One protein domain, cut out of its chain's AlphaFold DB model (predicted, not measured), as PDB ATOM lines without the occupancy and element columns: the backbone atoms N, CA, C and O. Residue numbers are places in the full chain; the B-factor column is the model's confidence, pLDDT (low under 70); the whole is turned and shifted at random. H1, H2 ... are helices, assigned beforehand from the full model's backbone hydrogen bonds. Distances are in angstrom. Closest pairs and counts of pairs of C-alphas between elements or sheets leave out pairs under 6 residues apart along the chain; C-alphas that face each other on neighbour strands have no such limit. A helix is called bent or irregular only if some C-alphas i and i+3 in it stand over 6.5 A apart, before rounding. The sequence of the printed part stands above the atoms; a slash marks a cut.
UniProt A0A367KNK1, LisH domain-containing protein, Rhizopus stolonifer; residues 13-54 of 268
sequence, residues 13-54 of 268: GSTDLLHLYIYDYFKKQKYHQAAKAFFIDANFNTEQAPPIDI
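This is residues 13 to 54 of the 268 residues of the protein "LisH domain-containing protein" of Rhizopus stolonifer (UniProt A0A367KNK1). Two helices, H1 and the shorter H2, lie side by side and run opposite ways as a helical hairpin, and a tail without a named element, residues 43 to 54, leaves the end of H2, crosses over H1 and ends on the far side of H1 from H2. The printed part has 42 residues, with two named helices in the order H1, H2 and no named strand; the class is all helix. It is compact, with a radius of gyration of the C-alphas of 9.7 A, and spans 24 by 21 by 15 A.

Start with the longest helix, H1, residues 13 to 28, and then find H2, residues 32 to 42. The two touch, with 8 pairs of C-alphas within 8 A; the closest C-alphas are those of Phe 26 and Ala 35, 5.4 A apart. Their lines stand at a shallow tilt of 14 degrees, they run opposite ways, and they form a helical hairpin. Their centres are 10.9 A apart. In H1 and H2 every O i to N i+4 pair is within hydrogen-bond range.

Find C-alpha 13 at (30.954, -51.047, 19.866); from there H1 runs 22.5 A to C-alpha 28 at (32.692, -47.146, -2.244). A tight link of 3 residues leads to H2, which runs 15.2 A from C-alpha 32 to C-alpha 42 at (21.895, -45.189, 12.430). Neither helix is bent.

The C-alphas farthest apart are those of Gly 13 and Lys 30, 25.8 A. The printed part has no cut. In residues 43 to 54 the C-alphas lie 7 to 13 A from the mean of the C-alphas. The mean pLDDT of the printed part is 77.4; look for values under 70 at residues 13 to 14 and 45 to 53.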
ATOM      1  N   GLY A  13      29.910 -51.489  20.801       58.88
ATOM      2  CA  GLY A  13      30.954 -51.047  19.866       58.88
ATOM      3  C   GLY A  13      31.075 -51.881  18.581       58.88
ATOM      4  O   GLY A  13      31.677 -51.426  17.615       58.88
ATOM      5  N   SER A  14      30.522 -53.099  18.541       64.06
ATOM      6  CA  SER A  14      30.566 -53.958  17.342       64.06
ATOM      7  C   SER A  14      29.510 -53.548  16.316       64.06
ATOM      8  O   SER A  14      29.759 -53.617  15.114       64.06
ATOM      9  N   THR A  15      28.343 -53.109  16.787       74.31
ATOM     10  CA  THR A  15      27.263 -52.603  15.937       74.31
ATOM     11  C   THR A  15      27.637 -51.259  15.321       74.31
ATOM     12  O   THR A  15      27.499 -51.093  14.111       74.31
ATOM     13  N   ASP A  16      28.211 -50.343  16.106       75.62
ATOM     14  CA  ASP A  16      28.698 -49.056  15.591       75.62
ATOM     15  C   ASP A  16      29.809 -49.238  14.555       75.62
ATOM     16  O   ASP A  16      29.827 -48.581  13.510       75.62
ATOM     17  N   LEU A  17      30.703 -50.197  14.802       78.44
ATOM     18  CA  LEU A  17      31.752 -50.536  13.856       78.44
ATOM     19  C   LEU A  17      31.180 -51.142  12.565       78.44
ATOM     20  O   LEU A  17      31.618 -50.798  11.467       78.44
ATOM     21  N   LEU A  18      30.170 -52.007  12.671       82.00
ATOM     22  CA  LEU A  18      29.474 -52.556  11.509       82.00
ATOM     23  C   LEU A  18      28.763 -51.457  10.704       82.00
ATOM     24  O   LEU A  18      28.846 -51.457   9.475       82.00
ATOM     25  N   HIS A  19      28.110 -50.499  11.367       84.62
ATOM     26  CA  HIS A  19      27.487 -49.351  10.705       84.62
ATOM     27  C   HIS A  19      28.514 -48.526   9.917       84.62
ATOM     28  O   HIS A  19      28.262 -48.171   8.763       84.62
ATOM     29  N   LEU A  20      29.706 -48.310  10.480       85.19
ATOM     30  CA  LEU A  20      30.808 -47.646   9.790       85.19
ATOM     31  C   LEU A  20      31.242 -48.403   8.521       85.19
ATOM     32  O   LEU A  20      31.393 -47.785   7.464       85.19
ATOM     33  N   TYR A  21      31.370 -49.733   8.586       84.62
ATOM     34  CA  TYR A  21      31.696 -50.565   7.420       84.62
ATOM     35  C   TYR A  21      30.602 -50.550   6.342       84.62
ATOM     36  O   TYR A  21      30.910 -50.503   5.151       84.62
ATOM     37  N   ILE A  22      29.325 -50.564   6.735       86.38
ATOM     38  CA  ILE A  22      28.184 -50.487   5.806       86.38
ATOM     39  C   ILE A  22      28.146 -49.118   5.113       86.38
ATOM     40  O   ILE A  22      27.939 -49.029   3.900       86.38
ATOM     41  N   TYR A  23      28.396 -48.041   5.854       84.94
ATOM     42  CA  TYR A  23      28.453 -46.696   5.295       84.94
ATOM     43  C   TYR A  23      29.638 -46.507   4.340       84.94
ATOM     44  O   TYR A  23      29.466 -45.951   3.249       84.94
ATOM     45  N   ASP A  24      30.823 -47.011   4.700       84.00
ATOM     46  CA  ASP A  24      31.990 -47.019   3.814       84.00
ATOM     47  C   ASP A  24      31.712 -47.824   2.535       84.00
ATOM     48  O   ASP A  24      32.010 -47.367   1.429       84.00
ATOM     49  N   TYR A  25      31.020 -48.961   2.654       86.44
ATOM     50  CA  TYR A  25      30.572 -49.746   1.507       86.44
ATOM     51  C   TYR A  25      29.640 -48.949   0.582       86.44
ATOM     52  O   TYR A  25      29.868 -48.906  -0.631       86.44
ATOM     53  N   PHE A  26      28.635 -48.249   1.119       87.12
ATOM     54  CA  PHE A  26      27.756 -47.406   0.301       87.12
ATOM     55  C   PHE A  26      28.507 -46.261  -0.385       87.12
ATOM     56  O   PHE A  26      28.197 -45.929  -1.532       87.12
ATOM     57  N   LYS A  27      29.524 -45.682   0.264       82.31
ATOM     58  CA  LYS A  27      30.389 -44.670  -0.361       82.31
ATOM     59  C   LYS A  27      31.253 -45.261  -1.475       82.31
ATOM     60  O   LYS A  27      31.299 -44.673  -2.556       82.31
ATOM     61  N   LYS A  28      31.875 -46.423  -1.251       83.75
ATOM     62  CA  LYS A  28      32.692 -47.146  -2.244       83.75
ATOM     63  C   LYS A  28      31.873 -47.568  -3.471       83.75
ATOM     64  O   LYS A  28      32.349 -47.427  -4.593       83.75
ATOM     65  N   GLN A  29      30.619 -47.985  -3.279       85.94
ATOM     66  CA  GLN A  29      29.690 -48.360  -4.357       85.94
ATOM     67  C   GLN A  29      28.938 -47.174  -4.994       85.94
ATOM     68  O   GLN A  29      28.096 -47.370  -5.868       85.94
ATOM     69  N   LYS A  30      29.235 -45.930  -4.587       87.00
ATOM     70  CA  LYS A  30      28.586 -44.695  -5.078       87.00
ATOM     71  C   LYS A  30      27.075 -44.607  -4.802       87.00
ATOM     72  O   LYS A  30      26.358 -43.842  -5.447       87.00
ATOM     73  N   TYR A  31      26.581 -45.313  -3.788       88.94
ATOM     74  CA  TYR A  31      25.195 -45.226  -3.319       88.94
ATOM     75  C   TYR A  31      25.007 -44.070  -2.332       88.94
ATOM     76  O   TYR A  31      24.670 -44.255  -1.164       88.94
ATOM     77  N   HIS A  32      25.210 -42.838  -2.803       86.31
ATOM     78  CA  HIS A  32      25.206 -41.644  -1.950       86.31
ATOM     79  C   HIS A  32      23.862 -41.373  -1.251       86.31
ATOM     80  O   HIS A  32      23.854 -40.896  -0.120       86.31
ATOM     81  N   GLN A  33      22.736 -41.683  -1.904       86.88
ATOM     82  CA  GLN A  33      21.395 -41.538  -1.318       86.88
ATOM     83  C   GLN A  33      21.187 -42.521  -0.156       86.88
ATOM     84  O   GLN A  33      20.766 -42.117   0.924       86.88
ATOM     85  N   ALA A  34      21.557 -43.793  -0.355       87.00
ATOM     86  CA  ALA A  34      21.460 -44.828   0.673       87.00
ATOM     87  C   ALA A  34      22.417 -44.560   1.840       87.00
ATOM     88  O   ALA A  34      22.016 -44.672   2.992       87.00
ATOM     89  N   ALA A  35      23.647 -44.112   1.556       84.50
ATOM     90  CA  ALA A  35      24.613 -43.720   2.581       84.50
ATOM     91  C   ALA A  35      24.072 -42.603   3.487       84.50
ATOM     92  O   ALA A  35      24.224 -42.669   4.703       84.50
ATOM     93  N   LYS A  36      23.429 -41.584   2.901       82.56
ATOM     94  CA  LYS A  36      22.838 -40.470   3.655       82.56
ATOM     95  C   LYS A  36      21.656 -40.914   4.509       82.56
ATOM     96  O   LYS A  36      21.621 -40.563   5.680       82.56
ATOM     97  N   ALA A  37      20.726 -41.681   3.940       85.56
ATOM     98  CA  ALA A  37      19.585 -42.210   4.686       85.56
ATOM     99  C   ALA A  37      20.051 -43.089   5.857       85.56
ATOM    100  O   ALA A  37      19.653 -42.871   6.994       85.56
ATOM    101  N   PHE A  38      20.998 -43.990   5.597       85.69
ATOM    102  CA  PHE A  38      21.568 -44.866   6.612       85.69
ATOM    103  C   PHE A  38      22.296 -44.099   7.724       85.69
ATOM    104  O   PHE A  38      22.157 -44.438   8.891       85.69
ATOM    105  N   PHE A  39      23.045 -43.045   7.388       82.31
ATOM    106  CA  PHE A  39      23.706 -42.197   8.384       82.31
ATOM    107  C   PHE A  39      22.707 -41.472   9.298       82.31
ATOM    108  O   PHE A  39      22.935 -41.399  10.503       82.31
ATOM    109  N   ILE A  40      21.600 -40.972   8.738       83.75
ATOM    110  CA  ILE A  40      20.537 -40.306   9.506       83.75
ATOM    111  C   ILE A  40      19.865 -41.294  10.466       83.75
ATOM    112  O   ILE A  40      19.650 -40.957  11.628       83.75
ATOM    113  N   ASP A  41      19.574 -42.509   9.997       80.81
ATOM    114  CA  ASP A  41      18.853 -43.515  10.782       80.81
ATOM    115  C   ASP A  41      19.730 -44.173  11.858       80.81
ATOM    116  O   ASP A  41      19.268 -44.428  12.969       80.81
ATOM    117  N   ALA A  42      20.995 -44.460  11.541       78.56
ATOM    118  CA  ALA A  42      21.895 -45.189  12.430       78.56
ATOM    119  C   ALA A  42      22.665 -44.281  13.406       78.56
ATOM    120  O   ALA A  42      23.195 -44.791  14.388       78.56
ATOM    121  N   ASN A  43      22.728 -42.964  13.149       75.00
ATOM    122  CA  ASN A  43      23.321 -41.934  14.017       75.00
ATOM    123  C   ASN A  43      24.648 -42.358  14.689       75.00
ATOM    124  O   ASN A  43      24.848 -42.164  15.890       75.00
ATOM    125  N   PHE A  44      25.546 -42.975  13.917       72.12
ATOM    126  CA  PHE A  44      26.820 -43.507  14.403       72.12
ATOM    127  C   PHE A  44      27.956 -42.496  14.198       72.12
ATOM    128  O   PHE A  44      27.909 -41.631  13.318       72.12
ATOM    129  N   ASN A  45      29.004 -42.599  15.018       69.56
ATOM    130  CA  ASN A  45      30.102 -41.639  15.003       69.56
ATOM    131  C   ASN A  45      31.077 -41.931  13.843       69.56
ATOM    132  O   ASN A  45      31.843 -42.890  13.884       69.56
ATOM    133  N   THR A  46      31.043 -41.106  12.795       62.91
ATOM    134  CA  THR A  46      31.868 -41.258  11.577       62.91
ATOM    135  C   THR A  46      33.317 -40.784  11.721       62.91
ATOM    136  O   THR A  46      34.061 -40.833  10.744       62.91
ATOM    137  N   GLU A  47      33.728 -40.286  12.892       54.06
ATOM    138  CA  GLU A  47      35.091 -39.767  13.097       54.06
ATOM    139  C   GLU A  47      36.177 -40.849  13.109       54.06
ATOM    140  O   GLU A  47      37.345 -40.550  12.858       54.06
ATOM    141  N   GLN A  48      35.823 -42.111  13.360       59.41
ATOM    142  CA  GLN A  48      36.784 -43.205  13.260       59.41
ATOM    143  C   GLN A  48      36.802 -43.779  11.847       59.41
ATOM    144  O   GLN A  48      35.769 -44.135  11.290       59.41
ATOM    145  N   ALA A  49      38.002 -43.895  11.276       60.81
ATOM    146  CA  ALA A  49      38.222 -44.758  10.126       60.81
ATOM    147  C   ALA A  49      38.086 -46.227  10.568       60.81
ATOM    148  O   ALA A  49      38.459 -46.551  11.702       60.81
ATOM    149  N   PRO A  50      37.577 -47.123   9.704       64.06
ATOM    150  CA  PRO A  50      37.475 -48.532  10.046       64.06
ATOM    151  C   PRO A  50      38.857 -49.083  10.459       64.06
ATOM    152  O   PRO A  50      39.821 -48.876   9.722       64.06
ATOM    153  N   PRO A  51      38.994 -49.783  11.604       63.44
ATOM    154  CA  PRO A  51      40.282 -50.273  12.105       63.44
ATOM    155  C   PRO A  51      40.945 -51.325  11.208       63.44
ATOM    156  O   PRO A  51      42.146 -51.558  11.312       63.44
ATOM    157  N   ILE A  52      40.164 -51.988  10.354       63.94
ATOM    158  CA  ILE A  52      40.635 -52.998   9.405       63.94
ATOM    159  C   ILE A  52      40.322 -52.505   7.996       63.94
ATOM    160  O   ILE A  52      39.153 -52.284   7.670       63.94
ATOM    161  N   ASP A  53      41.361 -52.387   7.171       65.56
ATOM    162  CA  ASP A  53      41.287 -52.010   5.755       65.56
ATOM    163  C   ASP A  53      40.942 -53.224   4.877       65.56
ATOM    164  O   ASP A  53      41.695 -53.650   4.007       65.56
ATOM    165  N   ILE A  54      39.808 -53.856   5.174       72.31
ATOM    166  CA  ILE A  54      39.219 -54.895   4.331       72.31
ATOM    167  C   ILE A  54      37.845 -54.420   3.877       72.31
ATOM    168  O   ILE A  54      37.078 -53.854   4.659       72.31
TER     169      ILE A  54